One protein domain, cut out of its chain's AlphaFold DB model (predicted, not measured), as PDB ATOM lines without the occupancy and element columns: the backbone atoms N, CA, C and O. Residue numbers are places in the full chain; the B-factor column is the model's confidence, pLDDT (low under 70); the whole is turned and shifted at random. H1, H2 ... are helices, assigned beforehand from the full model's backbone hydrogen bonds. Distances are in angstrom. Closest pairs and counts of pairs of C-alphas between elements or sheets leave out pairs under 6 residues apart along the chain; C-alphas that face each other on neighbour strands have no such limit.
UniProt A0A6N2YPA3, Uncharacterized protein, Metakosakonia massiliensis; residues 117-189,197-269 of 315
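Overview. This is residues 117 to 189 and 197 to 269 of the 315 residues of an uncharacterized protein of Metakosakonia massiliensis (UniProt A0A6N2YPA3). Two short helical hairpins, H3 with H4 and H5 with H6, pack together as the core of an all-helix domain. H8 lies alongside H6 and H7 is near H6 towards one end of the longest axis; H1 meets H3 crosswise towards the other, with H2 beyond, and residues 117 to 123 of H1 stick out. The printed part has 146 residues, with eight named helices, H1 to H8 in order, and no named strand. It is compact, with a radius of gyration of the C-alphas of 14.9 A and spans of 42 by 32 by 27 A.

Arrangement. H1, residues 117 to 132, touches H3, residues 148 to 159, with residues 128 to 131 alone, about perpendicular at 81 degrees; the closest C-alphas, Met 128 and Ser 158, are 7.3 A apart. H2, residues 139 to 144, is close to but not clearly touching H3, at 6.7 A between the C-alphas of Arg 144 and Phe 150. H3 and H4, residues 166 to 174, form a hairpin, closest at the C-alphas of Leu 155 and Leu 172, 6.4 A. H5, residues 200 to 206, touches H3 at the C-alphas of Ala 156 and Pro 200, 4.5 A, and forms a hairpin with H6, residues 210 to 218. H7, residues 227 to 237, is near H6. H8, residues 251 to 264, touches H6 at a shallow tilt of 9 degrees, the same way, closest at the C-alphas of Leu 210 and Met 257, 6.0 A. Every O i to N i+4 pair is within hydrogen-bond range in H1 to H7, and 9 of 10 in H8.

Along the chain. H1 begins at C-alpha 117 (37.378, -58.611, -30.089) and is 22.2 A long; H3 is 16.5 A and H7 15.1 A. H8, 20.5 A, ends at C-alpha 264 (43.993, -20.354, -34.710).

Size, cuts and confidence. The C-alphas farthest apart, Leu 118 and Asn 223, are 44.8 A apart. Residues 190 to 196 are not printed; C-alphas 189 and 197 are 12.6 A apart across this cut. The link from H7 to H8 is long. The pLDDT is under 70 at residues 118, 120 to 121, 183 to 189 and 197.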
ATOM      1  N   GLU A 117      36.664 -59.678 -29.370       70.06
ATOM      2  CA  GLU A 117      37.378 -58.611 -30.089       70.06
ATOM      3  C   GLU A 117      36.938 -58.512 -31.557       70.06
ATOM      4  O   GLU A 117      36.727 -57.420 -32.076       70.06
ATOM      5  N   LEU A 118      36.744 -59.647 -32.236       69.38
ATOM      6  CA  LEU A 118      36.237 -59.666 -33.611       69.38
ATOM      7  C   LEU A 118      34.788 -59.182 -33.713       69.38
ATOM      8  O   LEU A 118      34.435 -58.533 -34.698       69.38
ATOM      9  N   VAL A 119      33.937 -59.509 -32.736       70.38
ATOM     10  CA  VAL A 119      32.552 -59.025 -32.687       70.38
ATOM     11  C   VAL A 119      32.537 -57.517 -32.471       70.38
ATOM     12  O   VAL A 119      31.896 -56.817 -33.250       70.38
ATOM     13  N   GLU A 120      33.296 -57.013 -31.503       69.44
ATOM     14  CA  GLU A 120      33.422 -55.581 -31.225       69.44
ATOM     15  C   GLU A 120      33.989 -54.824 -32.431       69.44
ATOM     16  O   GLU A 120      33.401 -53.840 -32.881       69.44
ATOM     17  N   ALA A 121      35.068 -55.323 -33.040       68.62
ATOM     18  CA  ALA A 121      35.656 -54.715 -34.230       68.62
ATOM     19  C   ALA A 121      34.693 -54.748 -35.427       68.62
ATOM     20  O   ALA A 121      34.598 -53.787 -36.198       68.62
ATOM     21  N   ARG A 122      33.913 -55.829 -35.580       75.62
ATOM     22  CA  ARG A 122      32.851 -55.901 -36.589       75.62
ATOM     23  C   ARG A 122      31.780 -54.855 -36.317       75.62
ATOM     24  O   ARG A 122      31.408 -54.144 -37.248       75.62
ATOM     25  N   GLU A 123      31.275 -54.757 -35.094       75.44
ATOM     26  CA  GLU A 123      30.253 -53.778 -34.718       75.44
ATOM     27  C   GLU A 123      30.743 -52.348 -34.937       75.44
ATOM     28  O   GLU A 123      30.053 -51.560 -35.586       75.44
ATOM     29  N   GLN A 124      31.975 -52.046 -34.534       73.19
ATOM     30  CA  GLN A 124      32.619 -50.768 -34.804       73.19
ATOM     31  C   GLN A 124      32.744 -50.512 -36.312       73.19
ATOM     32  O   GLN A 124      32.419 -49.423 -36.777       73.19
ATOM     33  N   SER A 125      33.138 -51.507 -37.115       75.56
ATOM     34  CA  SER A 125      33.226 -51.362 -38.579       75.56
ATOM     35  C   SER A 125      31.868 -51.077 -39.235       75.56
ATOM     36  O   SER A 125      31.793 -50.395 -40.263       75.56
ATOM     37  N   VAL A 126      30.784 -51.621 -38.673       79.25
ATOM     38  CA  VAL A 126      29.412 -51.377 -39.133       79.25
ATOM     39  C   VAL A 126      28.985 -49.970 -38.732       79.25
ATOM     40  O   VAL A 126      28.558 -49.210 -39.601       79.25
ATOM     41  N   ALA A 127      29.191 -49.594 -37.469       79.19
ATOM     42  CA  ALA A 127      28.911 -48.253 -36.973       79.19
ATOM     43  C   ALA A 127      29.672 -47.195 -37.785       79.19
ATOM     44  O   ALA A 127      29.071 -46.240 -38.259       79.19
ATOM     45  N   MET A 128      30.958 -47.407 -38.064       82.62
ATOM     46  CA  MET A 128      31.779 -46.503 -38.874       82.62
ATOM     47  C   MET A 128      31.278 -46.352 -40.309       82.62
ATOM     48  O   MET A 128      31.314 -45.256 -40.867       82.62
ATOM     49  N   ARG A 129      30.787 -47.430 -40.930       85.38
ATOM     50  CA  ARG A 129      30.143 -47.337 -42.249       85.38
ATOM     51  C   ARG A 129      28.861 -46.514 -42.193       85.38
ATOM     52  O   ARG A 129      28.640 -45.694 -43.078       85.38
ATOM     53  N   GLN A 130      28.058 -46.694 -41.151       87.12
ATOM     54  CA  GLN A 130      26.831 -45.925 -40.959       87.12
ATOM     55  C   GLN A 130      27.118 -44.457 -40.619       87.12
ATOM     56  O   GLN A 130      26.422 -43.586 -41.120       87.12
ATOM     57  N   LEU A 131      28.185 -44.157 -39.872       88.12
ATOM     58  CA  LEU A 131      28.633 -42.787 -39.603       88.12
ATOM     59  C   LEU A 131      29.096 -42.067 -40.877       88.12
ATOM     60  O   LEU A 131      28.769 -40.896 -41.056       88.12
ATOM     61  N   ARG A 132      29.784 -42.755 -41.803       88.56
ATOM     62  CA  ARG A 132      30.145 -42.186 -43.121       88.56
ATOM     63  C   ARG A 132      28.926 -41.828 -43.975       88.56
ATOM     64  O   ARG A 132      29.018 -40.968 -44.844       88.56
ATOM     65  N   GLN A 133      27.800 -42.500 -43.759       88.31
ATOM     66  CA  GLN A 133      26.549 -42.296 -44.490       88.31
ATOM     67  C   GLN A 133      25.423 -41.953 -43.516       88.31
ATOM     68  O   GLN A 133      24.355 -42.559 -43.559       88.31
ATOM     69  N   LEU A 134      25.672 -40.993 -42.619       85.00
ATOM     70  CA  LEU A 134      24.796 -40.734 -41.476       85.00
ATOM     71  C   LEU A 134      23.339 -40.441 -41.874       85.00
ATOM     72  O   LEU A 134      22.408 -40.900 -41.210       85.00
ATOM     73  N   ASP A 135      23.130 -39.760 -42.999       83.31
ATOM     74  CA  ASP A 135      21.794 -39.474 -43.535       83.31
ATOM     75  C   ASP A 135      21.006 -40.760 -43.845       83.31
ATOM     76  O   ASP A 135      19.798 -40.840 -43.599       83.31
ATOM     77  N   GLN A 136      21.709 -41.797 -44.304       86.00
ATOM     78  CA  GLN A 136      21.184 -43.122 -44.647       86.00
ATOM     79  C   GLN A 136      21.355 -44.147 -43.511       86.00
ATOM     80  O   GLN A 136      21.036 -45.323 -43.693       86.00
ATOM     81  N   ALA A 137      21.862 -43.733 -42.344       84.81
ATOM     82  CA  ALA A 137      22.026 -44.623 -41.203       84.81
ATOM     83  C   ALA A 137      20.670 -45.153 -40.714       84.81
ATOM     84  O   ALA A 137      19.639 -44.482 -40.839       84.81
ATOM     85  N   SER A 138      20.689 -46.355 -40.132       83.38
ATOM     86  CA  SER A 138      19.501 -46.967 -39.543       83.38
ATOM     87  C   SER A 138      18.961 -46.138 -38.378       83.38
ATOM     88  O   SER A 138      19.719 -45.468 -37.670       83.38
ATOM     89  N   ASP A 139      17.654 -46.247 -38.137       86.25
ATOM     90  CA  ASP A 139      16.992 -45.569 -37.017       86.25
ATOM     91  C   ASP A 139      17.610 -45.947 -35.666       86.25
ATOM     92  O   ASP A 139      17.726 -45.099 -34.790       86.25
ATOM     93  N   ASP A 140      18.098 -47.184 -35.526       83.44
ATOM     94  CA  ASP A 140      18.808 -47.648 -34.329       83.44
ATOM     95  C   ASP A 140      20.088 -46.842 -34.050       83.44
ATOM     96  O   ASP A 140      20.299 -46.370 -32.936       83.44
ATOM     97  N   VAL A 141      20.918 -46.581 -35.068       81.94
ATOM     98  CA  VAL A 141      22.122 -45.753 -34.883       81.94
ATOM     99  C   VAL A 141      21.755 -44.306 -34.606       81.94
ATOM    100  O   VAL A 141      22.356 -43.681 -33.733       81.94
ATOM    101  N   LYS A 142      20.740 -43.775 -35.291       85.06
ATOM    102  CA  LYS A 142      20.239 -42.418 -35.029       85.06
ATOM    103  C   LYS A 142      19.688 -42.279 -33.604       85.06
ATOM    104  O   LYS A 142      19.897 -41.243 -32.977       85.06
ATOM    105  N   ALA A 143      19.042 -43.321 -33.078       86.56
ATOM    106  CA  ALA A 143      18.573 -43.384 -31.699       86.56
ATOM    107  C   ALA A 143      19.740 -43.471 -30.708       86.56
ATOM    108  O   ALA A 143      19.770 -42.722 -29.735       86.56
ATOM    109  N   ARG A 144      20.749 -44.310 -30.977       84.25
ATOM    110  CA  ARG A 144      21.960 -44.401 -30.144       84.25
ATOM    111  C   ARG A 144      22.739 -43.093 -30.091       84.25
ATOM    112  O   ARG A 144      23.290 -42.773 -29.053       84.25
ATOM    113  N   LEU A 145      22.755 -42.303 -31.164       87.38
ATOM    114  CA  LEU A 145      23.396 -40.981 -31.172       87.38
ATOM    115  C   LEU A 145      22.728 -39.950 -30.250       87.38
ATOM    116  O   LEU A 145      23.299 -38.877 -30.043       87.38
ATOM    117  N   GLN A 146      21.551 -40.246 -29.689       88.62
ATOM    118  CA  GLN A 146      20.955 -39.423 -28.634       88.62
ATOM    119  C   GLN A 146      21.704 -39.574 -27.302       88.62
ATOM    120  O   GLN A 146      21.765 -38.612 -26.535       88.62
ATOM    121  N   ASP A 147      22.329 -40.729 -27.065       88.38
ATOM    122  CA  ASP A 147      23.191 -40.977 -25.910       88.38
ATOM    123  C   ASP A 147      24.482 -40.146 -26.003       88.38
ATOM    124  O   ASP A 147      25.148 -40.126 -27.042       88.38
ATOM    125  N   GLU A 148      24.815 -39.406 -24.939       88.12
ATOM    126  CA  GLU A 148      25.964 -38.486 -24.939       88.12
ATOM    127  C   GLU A 148      27.289 -39.232 -25.075       88.12
ATOM    128  O   GLU A 148      28.151 -38.816 -25.853       88.12
ATOM    129  N   ASP A 149      27.426 -40.342 -24.358       84.44
ATOM    130  CA  ASP A 149      28.640 -41.143 -24.314       84.44
ATOM    131  C   ASP A 149      28.910 -41.774 -25.682       84.44
ATOM    132  O   ASP A 149      29.976 -41.579 -26.276       84.44
ATOM    133  N   PHE A 150      27.907 -42.438 -26.260       83.69
ATOM    134  CA  PHE A 150      28.020 -42.998 -27.602       83.69
ATOM    135  C   PHE A 150      28.291 -41.922 -28.656       83.69
ATOM    136  O   PHE A 150      29.106 -42.122 -29.557       83.69
ATOM    137  N   ARG A 151      27.645 -40.757 -28.556       89.38
ATOM    138  CA  ARG A 151      27.865 -39.643 -29.485       89.38
ATOM    139  C   ARG A 151      29.287 -39.081 -29.387       89.38
ATOM    140  O   ARG A 151      29.900 -38.801 -30.420       89.38
ATOM    141  N   GLN A 152      29.834 -38.946 -28.180       89.00
ATOM    142  CA  GLN A 152      31.219 -38.521 -27.975       89.00
ATOM    143  C   GLN A 152      32.207 -39.566 -28.518       89.00
ATOM    144  O   GLN A 152      33.184 -39.213 -29.183       89.00
ATOM    145  N   GLN A 153      31.925 -40.850 -28.302       84.12
ATOM    146  CA  GLN A 153      32.718 -41.955 -28.833       84.12
ATOM    147  C   GLN A 153      32.684 -41.995 -30.370       84.12
ATOM    148  O   GLN A 153      33.726 -42.118 -31.015       84.12
ATOM    149  N   ALA A 154      31.508 -41.800 -30.970       87.31
ATOM    150  CA  ALA A 154      31.337 -41.710 -32.415       87.31
ATOM    151  C   ALA A 154      32.144 -40.552 -33.019       87.31
ATOM    152  O   ALA A 154      32.716 -40.711 -34.100       87.31
ATOM    153  N   LEU A 155      32.247 -39.410 -32.323       92.19
ATOM    154  CA  LEU A 155      33.095 -38.295 -32.751       92.19
ATOM    155  C   LEU A 155      34.581 -38.667 -32.725       92.19
ATOM    156  O   LEU A 155      35.291 -38.370 -33.685       92.19
ATOM    157  N   ALA A 156      35.047 -39.350 -31.676       88.94
ATOM    158  CA  ALA A 156      36.433 -39.805 -31.579       88.94
ATOM    159  C   ALA A 156      36.788 -40.823 -32.680       88.94
ATOM    160  O   ALA A 156      37.794 -40.655 -33.371       88.94
ATOM    161  N   TRP A 157      35.937 -41.830 -32.915       86.62
ATOM    162  CA  TRP A 157      36.134 -42.788 -34.011       86.62
ATOM    163  C   TRP A 157      36.117 -42.112 -35.383       86.62
ATOM    164  O   TRP A 157      36.939 -42.425 -36.243       86.62
ATOM    165  N   SER A 158      35.206 -41.154 -35.576       91.38
ATOM    166  CA  SER A 158      35.118 -40.368 -36.806       91.38
ATOM    167  C   SER A 158      36.387 -39.550 -37.036       91.38
ATOM    168  O   SER A 158      36.907 -39.520 -38.148       91.38
ATOM    169  N   ALA A 159      36.924 -38.929 -35.984       92.31
ATOM    170  CA  ALA A 159      38.150 -38.146 -36.050       92.31
ATOM    171  C   ALA A 159      39.374 -39.015 -36.379       92.31
ATOM    172  O   ALA A 159      40.234 -38.590 -37.145       92.31
ATOM    173  N   ALA A 160      39.417 -40.256 -35.889       87.62
ATOM    174  CA  ALA A 160      40.470 -41.214 -36.215       87.62
ATOM    175  C   ALA A 160      40.405 -41.765 -37.658       87.62
ATOM    176  O   ALA A 160      41.343 -42.431 -38.086       87.62
ATOM    177  N   ALA A 161      39.333 -41.508 -38.417       86.69
ATOM    178  CA  ALA A 161      39.170 -41.986 -39.791       86.69
ATOM    179  C   ALA A 161      39.468 -40.874 -40.823       86.69
ATOM    180  O   ALA A 161      38.637 -39.978 -40.993       86.69
ATOM    181  N   PRO A 162      40.606 -40.921 -41.549       85.75
ATOM    182  CA  PRO A 162      41.050 -39.827 -42.425       85.75
ATOM    183  C   PRO A 162      40.073 -39.470 -43.558       85.75
ATOM    184  O   PRO A 162      40.091 -38.353 -44.067       85.75
ATOM    185  N   ASP A 163      39.225 -40.416 -43.963       88.44
ATOM    186  CA  ASP A 163      38.269 -40.299 -45.067       88.44
ATOM    187  C   ASP A 163      36.850 -39.900 -44.620       88.44
ATOM    188  O   ASP A 163      35.911 -39.935 -45.418       88.44
ATOM    189  N   MET A 164      36.663 -39.549 -43.344       92.56
ATOM    190  CA  MET A 164      35.341 -39.239 -42.810       92.56
ATOM    191  C   MET A 164      34.763 -37.933 -43.402       92.56
ATOM    192  O   MET A 164      35.451 -36.905 -43.404       92.56
ATOM    193  N   PRO A 165      33.497 -37.921 -43.871       93.75
ATOM    194  CA  PRO A 165      32.873 -36.721 -44.422       93.75
ATOM    195  C   PRO A 165      32.678 -35.600 -43.395       93.75
ATOM    196  O   PRO A 165      32.336 -35.835 -42.237       93.75
ATOM    197  N   ALA A 166      32.780 -34.353 -43.862       94.19
ATOM    198  CA  ALA A 166      32.509 -33.161 -43.056       94.19
ATOM    199  C   ALA A 166      31.091 -33.150 -42.449       94.19
ATOM    200  O   ALA A 166      30.902 -32.714 -41.315       94.19
ATOM    201  N   SER A 167      30.096 -33.671 -43.176       93.50
ATOM    202  CA  SER A 167      28.704 -33.750 -42.714       93.50
ATOM    203  C   SER A 167      28.550 -34.599 -41.449       93.50
ATOM    204  O   SER A 167      27.772 -34.238 -40.568       93.50
ATOM    205  N   THR A 168      29.328 -35.677 -41.309       94.38
ATOM    206  CA  THR A 168      29.327 -36.522 -40.109       94.38
ATOM    207  C   THR A 168      29.789 -35.733 -38.889       94.38
ATOM    208  O   THR A 168      29.108 -35.725 -37.863       94.38
ATOM    209  N   PHE A 169      30.902 -35.002 -39.003       95.69
ATOM    210  CA  PHE A 169      31.387 -34.139 -37.924       95.69
ATOM    211  C   PHE A 169      30.378 -33.052 -37.576       95.69
ATOM    212  O   PHE A 169      30.079 -32.844 -36.403       95.69
ATOM    213  N   GLN A 170      29.816 -32.395 -38.592       94.88
ATOM    214  CA  GLN A 170      28.813 -31.355 -38.396       94.88
ATOM    215  C   GLN A 170      27.610 -31.883 -37.612       94.88
ATOM    216  O   GLN A 170      27.186 -31.241 -36.653       94.88
ATOM    217  N   ALA A 171      27.079 -33.050 -37.976       92.56
ATOM    218  CA  ALA A 171      25.927 -33.644 -37.307       92.56
ATOM    219  C   ALA A 171      26.223 -34.029 -35.848       92.56
ATOM    220  O   ALA A 171      25.420 -33.735 -34.960       92.56
ATOM    221  N   LEU A 172      27.387 -34.635 -35.585       93.88
ATOM    222  CA  LEU A 172      27.797 -35.031 -34.234       93.88
ATOM    223  C   LEU A 172      27.998 -33.811 -33.325       93.88
ATOM    224  O   LEU A 172      27.460 -33.780 -32.217       93.88
ATOM    225  N   ILE A 173      28.701 -32.782 -33.809       94.69
ATOM    226  CA  ILE A 173      28.934 -31.534 -33.061       94.69
ATOM    227  C   ILE A 173      27.617 -30.792 -32.825       94.69
ATOM    228  O   ILE A 173      27.346 -30.365 -31.707       94.69
ATOM    229  N   SER A 174      26.760 -30.686 -33.847       92.50
ATOM    230  CA  SER A 174      25.450 -30.022 -33.722       92.50
ATOM    231  C   SER A 174      24.533 -30.728 -32.721       92.50
ATOM    232  O   SER A 174      23.666 -30.094 -32.128       92.50
ATOM    233  N   SER A 175      24.746 -32.028 -32.507       90.06
ATOM    234  CA  SER A 175      24.030 -32.831 -31.511       90.06
ATOM    235  C   SER A 175      24.672 -32.770 -30.113       90.06
ATOM    236  O   SER A 175      24.224 -33.464 -29.206       90.06
ATOM    237  N   GLY A 176      25.716 -31.957 -29.919       90.81
ATOM    238  CA  GLY A 176      26.351 -31.708 -28.622       90.81
ATOM    239  C   GLY A 176      27.635 -32.499 -28.350       90.81
ATOM    240  O   GLY A 176      28.107 -32.488 -27.217       90.81
ATOM    241  N   ALA A 177      28.211 -33.195 -29.338       92.00
ATOM    242  CA  ALA A 177      29.548 -33.781 -29.188       92.00
ATOM    243  C   ALA A 177      30.619 -32.678 -29.102       92.00
ATOM    244  O   ALA A 177      30.561 -31.702 -29.851       92.00
ATOM    245  N   ASN A 178      31.625 -32.844 -28.240       92.50
ATOM    246  CA  ASN A 178      32.676 -31.844 -28.050       92.50
ATOM    247  C   ASN A 178      34.025 -32.341 -28.615       92.50
ATOM    248  O   ASN A 178      34.591 -33.293 -28.070       92.50
ATOM    249  N   PRO A 179      34.595 -31.689 -29.650       94.38
ATOM    250  CA  PRO A 179      35.878 -32.088 -30.244       94.38
ATOM    251  C   PRO A 179      37.096 -31.999 -29.320       94.38
ATOM    252  O   PRO A 179      38.132 -32.595 -29.614       94.38
ATOM    253  N   PHE A 180      36.977 -31.264 -28.216       92.69
ATOM    254  CA  PHE A 180      38.054 -30.970 -27.269       92.69
ATOM    255  C   PHE A 180      37.857 -31.669 -25.919       92.69
ATOM    256  O   PHE A 180      38.694 -31.549 -25.025       92.69
ATOM    257  N   LYS A 181      36.749 -32.402 -25.742       86.50
ATOM    258  CA  LYS A 181      36.520 -33.225 -24.551       86.50
ATOM    259  C   LYS A 181      37.367 -34.488 -24.679       86.50
ATOM    260  O   LYS A 181      37.081 -35.349 -25.511       86.50
ATOM    261  N   ALA A 182      38.412 -34.576 -23.858       74.50
ATOM    262  CA  ALA A 182      39.144 -35.813 -23.631       74.50
ATOM    263  C   ALA A 182      38.158 -36.923 -23.240       74.50
ATOM    264  O   ALA A 182      37.303 -36.731 -22.369       74.50
ATOM    265  N   GLY A 183      38.240 -38.060 -23.925       61.78
ATOM    266  CA  GLY A 183      37.425 -39.217 -23.584       61.78
ATOM    267  C   GLY A 183      37.904 -39.864 -22.285       61.78
ATOM    268  O   GLY A 183      39.103 -39.983 -22.066       61.78
ATOM    269  N   TRP A 184      36.973 -40.354 -21.464       47.00
ATOM    270  CA  TRP A 184      37.243 -41.364 -20.427       47.00
ATOM    271  C   TRP A 184      37.206 -42.777 -21.034       47.00
ATOM    272  O   TRP A 184      36.586 -43.683 -20.487       47.00
ATOM    273  N   TYR A 185      37.789 -42.965 -22.219       48.72
ATOM    274  CA  TYR A 185      37.641 -44.216 -22.957       48.72
ATOM    275  C   TYR A 185      38.933 -45.026 -22.922       48.72
ATOM    276  O   TYR A 185      39.845 -44.816 -23.716       48.72
ATOM    277  N   GLU A 186      38.947 -46.015 -22.025       36.09
ATOM    278  CA  GLU A 186      39.833 -47.188 -22.017       36.09
ATOM    279  C   GLU A 186      39.573 -48.111 -23.227       36.09
ATOM    280  O   GLU A 186      39.482 -49.331 -23.096       36.09
ATOM    281  N   MET A 187      39.415 -47.564 -24.433       36.06
ATOM    282  CA  MET A 187      39.380 -48.404 -25.624       36.06
ATOM    283  C   MET A 187      40.839 -48.685 -26.001       36.06
ATOM    284  O   MET A 187      41.510 -47.818 -26.550       36.06
ATOM    285  N   TYR A 188      41.291 -49.889 -25.623       37.03
ATOM    286  CA  TYR A 188      42.647 -50.467 -25.647       37.03
ATOM    287  C   TYR A 188      43.483 -50.308 -24.359       37.03
ATOM    288  O   TYR A 188      44.330 -49.419 -24.261       37.03
ATOM    289  N   PRO A 189      43.367 -51.250 -23.402       34.38
ATOM    290  CA  PRO A 189      44.446 -51.547 -22.478       34.38
ATOM    291  C   PRO A 189      45.420 -52.501 -23.178       34.38
ATOM    292  O   PRO A 189      45.205 -53.713 -23.197       34.38
ATOM    293  N   MET A 197      43.892 -40.228 -22.497       57.84
ATOM    294  CA  MET A 197      43.114 -38.990 -22.253       57.84
ATOM    295  C   MET A 197      43.045 -38.043 -23.462       57.84
ATOM    296  O   MET A 197      42.899 -36.833 -23.305       57.84
ATOM    297  N   ARG A 198      43.172 -38.556 -24.688       74.31
ATOM    298  CA  ARG A 198      43.226 -37.697 -25.880       74.31
ATOM    299  C   ARG A 198      41.839 -37.236 -26.337       74.31
ATOM    300  O   ARG A 198      40.860 -37.985 -26.293       74.31
ATOM    301  N   SER A 199      41.759 -35.989 -26.787       88.56
ATOM    302  CA  SER A 199      40.550 -35.418 -27.390       88.56
ATOM    303  C   SER A 199      40.320 -35.930 -28.826       88.56
ATOM    304  O   SER A 199      41.268 -36.370 -29.485       88.56
ATOM    305  N   PRO A 200      39.087 -35.856 -29.371       92.75
ATOM    306  CA  PRO A 200      38.849 -36.085 -30.798       92.75
ATOM    307  C   PRO A 200      39.772 -35.273 -31.718       92.75
ATOM    308  O   PRO A 200      40.201 -35.792 -32.746       92.75
ATOM    309  N   LEU A 201      40.141 -34.039 -31.353       94.38
ATOM    310  CA  LEU A 201      41.135 -33.269 -32.105       94.38
ATOM    311  C   LEU A 201      42.497 -33.976 -32.174       94.38
ATOM    312  O   LEU A 201      43.081 -34.079 -33.252       94.38
ATOM    313  N   SER A 202      42.985 -34.496 -31.054       91.19
ATOM    314  CA  SER A 202      44.260 -35.215 -30.998       91.19
ATOM    315  C   SER A 202      44.223 -36.507 -31.818       91.19
ATOM    316  O   SER A 202      45.159 -36.787 -32.572       91.19
ATOM    317  N   TYR A 203      43.095 -37.231 -31.810       88.69
ATOM    318  CA  TYR A 203      42.881 -38.352 -32.734       88.69
ATOM    319  C   TYR A 203      42.917 -37.921 -34.205       88.69
ATOM    320  O   TYR A 203      43.512 -38.631 -35.017       88.69
ATOM    321  N   ALA A 204      42.331 -36.773 -34.554       93.50
ATOM    322  CA  ALA A 204      42.365 -36.259 -35.920       93.50
ATOM    323  C   ALA A 204      43.792 -35.945 -36.390       93.50
ATOM    324  O   ALA A 204      44.169 -36.334 -37.495       93.50
ATOM    325  N   VAL A 205      44.603 -35.302 -35.545       92.81
ATOM    326  CA  VAL A 205      46.008 -34.984 -35.859       92.81
ATOM    327  C   VAL A 205      46.835 -36.259 -36.034       92.81
ATOM    328  O   VAL A 205      47.520 -36.433 -37.047       92.81
ATOM    329  N   ARG A 206      46.716 -37.196 -35.088       89.75
ATOM    330  CA  ARG A 206      47.433 -38.475 -35.138       89.75
ATOM    331  C   ARG A 206      47.092 -39.287 -36.389       89.75
ATOM    332  O   ARG A 206      47.967 -39.926 -36.953       89.75
ATOM    333  N   ASN A 207      45.840 -39.252 -36.843       87.38
ATOM    334  CA  ASN A 207      45.371 -40.083 -37.956       87.38
ATOM    335  C   ASN A 207      45.256 -39.333 -39.294       87.38
ATOM    336  O   ASN A 207      44.554 -39.790 -40.191       87.38
ATOM    337  N   ASN A 208      45.937 -38.194 -39.458       90.69
ATOM    338  CA  ASN A 208      45.932 -37.412 -40.702       90.69
ATOM    339  C   ASN A 208      44.535 -36.975 -41.182       90.69
ATOM    340  O   ASN A 208      44.268 -36.878 -42.382       90.69
ATOM    341  N   ASN A 209      43.607 -36.726 -40.264       93.62
ATOM    342  CA  ASN A 209      42.263 -36.302 -40.619       93.62
ATOM    343  C   ASN A 209      42.191 -34.777 -40.744       93.62
ATOM    344  O   ASN A 209      41.646 -34.077 -39.886       93.62
ATOM    345  N   LEU A 210      42.750 -34.248 -41.833       93.88
ATOM    346  CA  LEU A 210      42.803 -32.806 -42.078       93.88
ATOM    347  C   LEU A 210      41.404 -32.164 -42.147       93.88
ATOM    348  O   LEU A 210      41.249 -31.001 -41.776       93.88
ATOM    349  N   THR A 211      40.382 -32.905 -42.583       95.44
ATOM    350  CA  THR A 211      38.985 -32.441 -42.588       95.44
ATOM    351  C   THR A 211      38.508 -32.143 -41.169       95.44
ATOM    352  O   THR A 211      38.047 -31.032 -40.905       95.44
ATOM    353  N   ALA A 212      38.679 -33.094 -40.246       96.69
ATOM    354  CA  ALA A 212      38.338 -32.904 -38.841       96.69
ATOM    355  C   ALA A 212      39.165 -31.774 -38.209       96.69
ATOM    356  O   ALA A 212      38.594 -30.883 -37.587       96.69
ATOM    357  N   VAL A 213      40.488 -31.742 -38.443       96.56
ATOM    358  CA  VAL A 213      41.374 -30.680 -37.928       96.56
ATOM    359  C   VAL A 213      40.892 -29.297 -38.366       96.56
ATOM    360  O   VAL A 213      40.797 -28.400 -37.532       96.56
ATOM    361  N   ARG A 214      40.539 -29.109 -39.645       96.06
ATOM    362  CA  ARG A 214      39.990 -27.839 -40.147       96.06
ATOM    363  C   ARG A 214      38.690 -27.470 -39.446       96.06
ATOM    364  O   ARG A 214      38.581 -26.359 -38.940       96.06
ATOM    365  N   MET A 215      37.733 -28.392 -39.387       95.94
ATOM    366  CA  MET A 215      36.424 -28.115 -38.791       95.94
ATOM    367  C   MET A 215      36.520 -27.782 -37.303       95.94
ATOM    368  O   MET A 215      35.920 -26.812 -36.852       95.94
ATOM    369  N   PHE A 216      37.288 -28.564 -36.544       96.50
ATOM    370  CA  PHE A 216      37.456 -28.337 -35.115       96.50
ATOM    371  C   PHE A 216      38.217 -27.031 -34.862       96.50
ATOM    372  O   PHE A 216      37.840 -26.273 -33.975       96.50
ATOM    373  N   SER A 217      39.226 -26.702 -35.677       95.75
ATOM    374  CA  SER A 217      40.000 -25.464 -35.509       95.75
ATOM    375  C   SER A 217      39.153 -24.195 -35.639       95.75
ATOM    376  O   SER A 217      39.430 -23.209 -34.960       95.75
ATOM    377  N   GLU A 218      38.088 -24.201 -36.444       94.81
ATOM    378  CA  GLU A 218      37.168 -23.055 -36.533       94.81
ATOM    379  C   GLU A 218      36.471 -22.742 -35.199       94.81
ATOM    380  O   GLU A 218      36.185 -21.583 -34.909       94.81
ATOM    381  N   MET A 219      36.272 -23.743 -34.337       94.62
ATOM    382  CA  MET A 219      35.697 -23.552 -32.999       94.62
ATOM    383  C   MET A 219      36.689 -22.925 -32.000       94.62
ATOM    384  O   MET A 219      36.286 -22.525 -30.910       94.62
ATOM    385  N   LEU A 220      37.973 -22.818 -32.363       94.62
ATOM    386  CA  LEU A 220      39.028 -22.178 -31.564       94.62
ATOM    387  C   LEU A 220      39.210 -20.690 -31.901       94.62
ATOM    388  O   LEU A 220      40.016 -20.008 -31.261       94.62
ATOM    389  N   ALA A 221      38.490 -20.176 -32.904       91.44
ATOM    390  CA  ALA A 221      38.532 -18.763 -33.260       91.44
ATOM    391  C   ALA A 221      38.129 -17.885 -32.060       91.44
ATOM    392  O   ALA A 221      37.212 -18.229 -31.316       91.44
ATOM    393  N   ASP A 222      38.794 -16.737 -31.873       84.50
ATOM    394  CA  ASP A 222      38.588 -15.862 -30.701       84.50
ATOM    395  C   ASP A 222      37.118 -15.466 -30.496       84.50
ATOM    396  O   ASP A 222      36.649 -15.325 -29.372       84.50
ATOM    397  N   ASN A 223      36.371 -15.331 -31.591       87.56
ATOM    398  CA  ASN A 223      34.964 -14.949 -31.610       87.56
ATOM    399  C   ASN A 223      33.976 -16.130 -31.547       87.56
ATOM    400  O   ASN A 223      32.767 -15.897 -31.578       87.56
ATOM    401  N   ALA A 224      34.446 -17.380 -31.483       85.94
ATOM    402  CA  ALA A 224      33.569 -18.544 -31.410       85.94
ATOM    403  C   ALA A 224      32.991 -18.732 -29.988       85.94
ATOM    404  O   ALA A 224      33.693 -18.518 -28.995       85.94
ATOM    405  N   PRO A 225      31.723 -19.161 -29.844       85.31
ATOM    406  CA  PRO A 225      31.140 -19.445 -28.534       85.31
ATOM    407  C   PRO A 225      31.920 -20.533 -27.781       85.31
ATOM    408  O   PRO A 225      32.135 -21.622 -28.309       85.31
ATOM    409  N   GLY A 226      32.322 -20.251 -26.537       87.06
ATOM    410  CA  GLY A 226      33.075 -21.196 -25.701       87.06
ATOM    411  C   GLY A 226      34.557 -21.351 -26.069       87.06
ATOM    412  O   GLY A 226      35.240 -22.171 -25.458       87.06
ATOM    413  N   SER A 227      35.074 -20.552 -27.013       90.44
ATOM    414  CA  SER A 227      36.450 -20.660 -27.521       90.44
ATOM    415  C   SER A 227      37.518 -20.604 -26.428       90.44
ATOM    416  O   SER A 227      38.506 -21.321 -26.523       90.44
ATOM    417  N   ALA A 228      37.326 -19.814 -25.367       90.81
ATOM    418  CA  ALA A 228      38.286 -19.718 -24.266       90.81
ATOM    419  C   ALA A 228      38.501 -21.062 -23.538       90.81
ATOM    420  O   ALA A 228      39.644 -21.467 -23.355       90.81
ATOM    421  N   ASP A 229      37.423 -21.778 -23.188       89.69
ATOM    422  CA  ASP A 229      37.506 -23.108 -22.553       89.69
ATOM    423  C   ASP A 229      38.100 -24.141 -23.522       89.69
ATOM    424  O   ASP A 229      38.949 -24.945 -23.146       89.69
ATOM    425  N   TYR A 230      37.720 -24.086 -24.800       92.00
ATOM    426  CA  TYR A 230      38.274 -24.986 -25.813       92.00
ATOM    427  C   TYR A 230      39.772 -24.776 -26.023       92.00
ATOM    428  O   TYR A 230      40.524 -25.745 -26.093       92.00
ATOM    429  N   ARG A 231      40.221 -23.522 -26.082       92.88
ATOM    430  CA  ARG A 231      41.639 -23.181 -26.216       92.88
ATOM    431  C   ARG A 231      42.434 -23.601 -24.989       92.88
ATOM    432  O   ARG A 231      43.529 -24.113 -25.163       92.88
ATOM    433  N   ASP A 232      41.890 -23.454 -23.784       90.44
ATOM    434  CA  ASP A 232      42.542 -23.946 -22.564       90.44
ATOM    435  C   ASP A 232      42.748 -25.471 -22.608       90.44
ATOM    436  O   ASP A 232      43.866 -25.964 -22.444       90.44
ATOM    437  N   ARG A 233      41.705 -26.229 -22.978       89.44
ATOM    438  CA  ARG A 233      41.791 -27.690 -23.160       89.44
ATOM    439  C   ARG A 233      42.817 -28.089 -24.217       89.44
ATOM    440  O   ARG A 233      43.610 -28.999 -23.989       89.44
ATOM    441  N   VAL A 234      42.805 -27.419 -25.370       91.56
ATOM    442  CA  VAL A 234      43.725 -27.714 -26.477       91.56
ATOM    443  C   VAL A 234      45.158 -27.316 -26.130       91.56
ATOM    444  O   VAL A 234      46.079 -28.023 -26.522       91.56
ATOM    445  N   GLN A 235      45.365 -26.248 -25.357       89.75
ATOM    446  CA  GLN A 235      46.685 -25.879 -24.845       89.75
ATOM    447  C   GLN A 235      47.223 -26.927 -23.863       89.75
ATOM    448  O   GLN A 235      48.419 -27.209 -23.868       89.75
ATOM    449  N   HIS A 236      46.352 -27.510 -23.036       84.75
ATOM    450  CA  HIS A 236      46.729 -28.549 -22.080       84.75
ATOM    451  C   HIS A 236      47.080 -29.884 -22.760       84.75
ATOM    452  O   HIS A 236      48.097 -30.485 -22.421       84.75
ATOM    453  N   ASP A 237      46.270 -30.334 -23.726       80.94
ATOM    454  CA  ASP A 237      46.508 -31.570 -24.501       80.94
ATOM    455  C   ASP A 237      47.682 -31.399 -25.492       80.94
ATOM    456  O   ASP A 237      48.480 -32.308 -25.693       80.94
ATOM    457  N   ASN A 238      47.800 -30.201 -26.082       89.06
ATOM    458  CA  ASN A 238      48.728 -29.789 -27.138       89.06
ATOM    459  C   ASN A 238      49.065 -30.907 -28.154       89.06
ATOM    460  O   ASN A 238      50.115 -31.555 -28.055       89.06
ATOM    461  N   PRO A 239      48.242 -31.090 -29.205       90.00
ATOM    462  CA  PRO A 239      48.454 -32.156 -30.186       90.00
ATOM    463  C   PRO A 239      49.757 -32.007 -30.994       90.00
ATOM    464  O   PRO A 239      50.189 -32.965 -31.639       90.00
ATOM    465  N   LEU A 240      50.416 -30.841 -30.961       92.31
ATOM    466  CA  LEU A 240      51.710 -30.640 -31.616       92.31
ATOM    467  C   LEU A 240      52.882 -31.220 -30.821       92.31
ATOM    468  O   LEU A 240      53.915 -31.488 -31.416       92.31
ATOM    469  N   ARG A 241      52.741 -31.444 -29.509       87.75
ATOM    470  CA  ARG A 241      53.815 -32.041 -28.695       87.75
ATOM    471  C   ARG A 241      53.927 -33.551 -28.876       87.75
ATOM    472  O   ARG A 241      55.009 -34.107 -28.743       87.75
ATOM    473  N   PHE A 242      52.810 -34.225 -29.151       78.62
ATOM    474  CA  PHE A 242      52.755 -35.690 -29.116       78.62
ATOM    475  C   PHE A 242      52.105 -36.297 -30.361       78.62
ATOM    476  O   PHE A 242      52.662 -37.206 -30.969       78.62
ATOM    477  N   ASP A 243      50.917 -35.838 -30.757       82.75
ATOM    478  CA  ASP A 243      50.129 -36.494 -31.812       82.75
ATOM    479  C   ASP A 243      50.698 -36.293 -33.210       82.75
ATOM    480  O   ASP A 243      50.675 -37.219 -34.022       82.75
ATOM    481  N   ILE A 244      51.246 -35.110 -33.489       84.19
ATOM    482  CA  ILE A 244      51.805 -34.802 -34.807       84.19
ATOM    483  C   ILE A 244      53.026 -35.668 -35.148       84.19
ATOM    484  O   ILE A 244      53.260 -35.948 -36.322       84.19
ATOM    485  N   HIS A 245      53.777 -36.101 -34.134       82.12
ATOM    486  CA  HIS A 245      54.961 -36.959 -34.249       82.12
ATOM    487  C   HIS A 245      54.588 -38.435 -34.437       82.12
ATOM    488  O   HIS A 245      55.283 -39.185 -35.115       82.12
ATOM    489  N   LEU A 246      53.437 -38.847 -33.896       78.31
ATOM    490  CA  LEU A 246      52.883 -40.194 -34.078       78.31
ATOM    491  C   LEU A 246      52.080 -40.349 -35.377       78.31
ATOM    492  O   LEU A 246      51.581 -41.439 -35.666       78.31
ATOM    493  N   SER A 247      51.917 -39.268 -36.137       74.69
ATOM    494  CA  SER A 247      51.174 -39.282 -37.387       74.69
ATOM    495  C   SER A 247      51.966 -39.966 -38.495       74.69
ATOM    496  O   SER A 247      53.088 -39.574 -38.806       74.69
ATOM    497  N   THR A 248      51.354 -40.946 -39.162       75.06
ATOM    498  CA  THR A 248      51.927 -41.588 -40.361       75.06
ATOM    499  C   THR A 248      51.679 -40.781 -41.639       75.06
ATOM    500  O   THR A 248      51.909 -41.279 -42.742       75.06
ATOM    501  N   ALA A 249      51.145 -39.565 -41.511       79.75
ATOM    502  CA  ALA A 249      50.876 -38.661 -42.617       79.75
ATOM    503  C   ALA A 249      52.147 -38.338 -43.413       79.75
ATOM    504  O   ALA A 249      53.241 -38.213 -42.856       79.75
ATOM    505  N   ALA A 250      51.985 -38.111 -44.719       84.88
ATOM    506  CA  ALA A 250      53.043 -37.498 -45.506       84.88
ATOM    507  C   ALA A 250      53.408 -36.134 -44.899       84.88
ATOM    508  O   ALA A 250      52.555 -35.422 -44.362       84.88
ATOM    509  N   LYS A 251      54.680 -35.746 -44.995       85.94
ATOM    510  CA  LYS A 251      55.182 -34.519 -44.361       85.94
ATOM    511  C   LYS A 251      54.401 -33.265 -44.775       85.94
ATOM    512  O   LYS A 251      54.089 -32.428 -43.931       85.94
ATOM    513  N   THR A 252      54.010 -33.169 -46.046       87.94
ATOM    514  CA  THR A 252      53.172 -32.077 -46.569       87.94
ATOM    515  C   THR A 252      51.842 -31.948 -45.828       87.94
ATOM    516  O   THR A 252      51.401 -30.836 -45.536       87.94
ATOM    517  N   ASP A 253      51.227 -33.074 -45.471       88.88
ATOM    518  CA  ASP A 253      49.950 -33.104 -44.765       88.88
ATOM    519  C   ASP A 253      50.138 -32.775 -43.278       88.88
ATOM    520  O   ASP A 253      49.343 -32.015 -42.721       88.88
ATOM    521  N   ARG A 254      51.234 -33.245 -42.651       90.25
ATOM    522  CA  ARG A 254      51.626 -32.820 -41.289       90.25
ATOM    523  C   ARG A 254      51.757 -31.300 -41.219       90.25
ATOM    524  O   ARG A 254      51.139 -30.676 -40.360       90.25
ATOM    525  N   ILE A 255      52.483 -30.690 -42.160       92.88
ATOM    526  CA  ILE A 255      52.625 -29.229 -42.244       92.88
ATOM    527  C   ILE A 255      51.267 -28.549 -42.451       92.88
ATOM    528  O   ILE A 255      50.986 -27.540 -41.805       92.88
ATOM    529  N   ALA A 256      50.384 -29.098 -43.290       94.00
ATOM    530  CA  ALA A 256      49.042 -28.548 -43.479       94.00
ATOM    531  C   ALA A 256      48.192 -28.592 -42.192       94.00
ATOM    532  O   ALA A 256      47.481 -27.624 -41.896       94.00
ATOM    533  N   MET A 257      48.284 -29.672 -41.409       94.56
ATOM    534  CA  MET A 257      47.631 -29.781 -40.100       94.56
ATOM    535  C   MET A 257      48.204 -28.768 -39.104       94.56
ATOM    536  O   MET A 257      47.437 -28.000 -38.521       94.56
ATOM    537  N   MET A 258      49.535 -28.694 -38.974       95.38
ATOM    538  CA  MET A 258      50.206 -27.715 -38.107       95.38
ATOM    539  C   MET A 258      49.814 -26.285 -38.475       95.38
ATOM    540  O   MET A 258      49.428 -25.507 -37.610       95.38
ATOM    541  N   LYS A 259      49.828 -25.951 -39.769       96.19
ATOM    542  CA  LYS A 259      49.409 -24.641 -40.276       96.19
ATOM    543  C   LYS A 259      47.968 -24.308 -39.906       96.19
ATOM    544  O   LYS A 259      47.692 -23.174 -39.530       96.19
ATOM    545  N   THR A 260      47.061 -25.276 -40.015       96.19
ATOM    546  CA  THR A 260      45.644 -25.082 -39.679       96.19
ATOM    547  C   THR A 260      45.469 -24.769 -38.191       96.19
ATOM    548  O   THR A 260      44.781 -23.811 -37.846       96.19
ATOM    549  N   LEU A 261      46.145 -25.524 -37.320       95.50
ATOM    550  CA  LEU A 261      46.084 -25.336 -35.869       95.50
ATOM    551  C   LEU A 261      46.746 -24.031 -35.425       95.50
ATOM    552  O   LEU A 261      46.122 -23.228 -34.734       95.50
ATOM    553  N   LEU A 262      47.982 -23.782 -35.865       95.94
ATOM    554  CA  LEU A 262      48.767 -22.611 -35.467       95.94
ATOM    555  C   LEU A 262      48.184 -21.298 -35.996       95.94
ATOM    556  O   LEU A 262      48.394 -20.252 -35.389       95.94
ATOM    557  N   HIS A 263      47.398 -21.337 -37.077       94.94
ATOM    558  CA  HIS A 263      46.642 -20.169 -37.528       94.94
ATOM    559  C   HIS A 263      45.594 -19.711 -36.499       94.94
ATOM    560  O   HIS A 263      45.312 -18.518 -36.405       94.94
ATOM    561  N   ARG A 264      45.013 -20.642 -35.732       94.38
ATOM    562  CA  ARG A 264      43.993 -20.354 -34.710       94.38
ATOM    563  C   ARG A 264      44.584 -20.247 -33.307       94.38
ATOM    564  O   ARG A 264      44.129 -19.431 -32.512       94.38
ATOM    565  N   MET A 265      45.607 -21.041 -33.013       94.25
ATOM    566  CA  MET A 265      46.270 -21.099 -31.714       94.25
ATOM    567  C   MET A 265      47.797 -21.111 -31.871       94.25
ATOM    568  O   MET A 265      48.423 -22.161 -31.716       94.25
ATOM    569  N   PRO A 266      48.431 -19.955 -32.131       93.69
ATOM    570  CA  PRO A 266      49.890 -19.873 -32.224       93.69
ATOM    571  C   PRO A 266      50.588 -20.242 -30.905       93.69
ATOM    572  O   PRO A 266      51.709 -20.730 -30.933       93.69
ATOM    573  N   ALA A 267      49.906 -20.095 -29.762       92.12
ATOM    574  CA  ALA A 267      50.410 -20.466 -28.434       92.12
ATOM    575  C   ALA A 267      50.658 -21.977 -28.239       92.12
ATOM    576  O   ALA A 267      51.279 -22.368 -27.252       92.12
ATOM    577  N   LEU A 268      50.199 -22.830 -29.166       94.19
ATOM    578  CA  LEU A 268      50.563 -24.251 -29.167       94.19
ATOM    579  C   LEU A 268      52.031 -24.479 -29.526       94.19
ATOM    580  O   LEU A 268      52.554 -25.556 -29.250       94.19
ATOM    581  N   LEU A 269      52.681 -23.502 -30.161       95.06
ATOM    582  CA  LEU A 269      54.093 -23.566 -30.488       95.06
ATOM    583  C   LEU A 269      54.924 -23.165 -29.266       95.06
ATOM    584  O   LEU A 269      55.043 -21.986 -28.948       95.06
TER     585      LEU A 269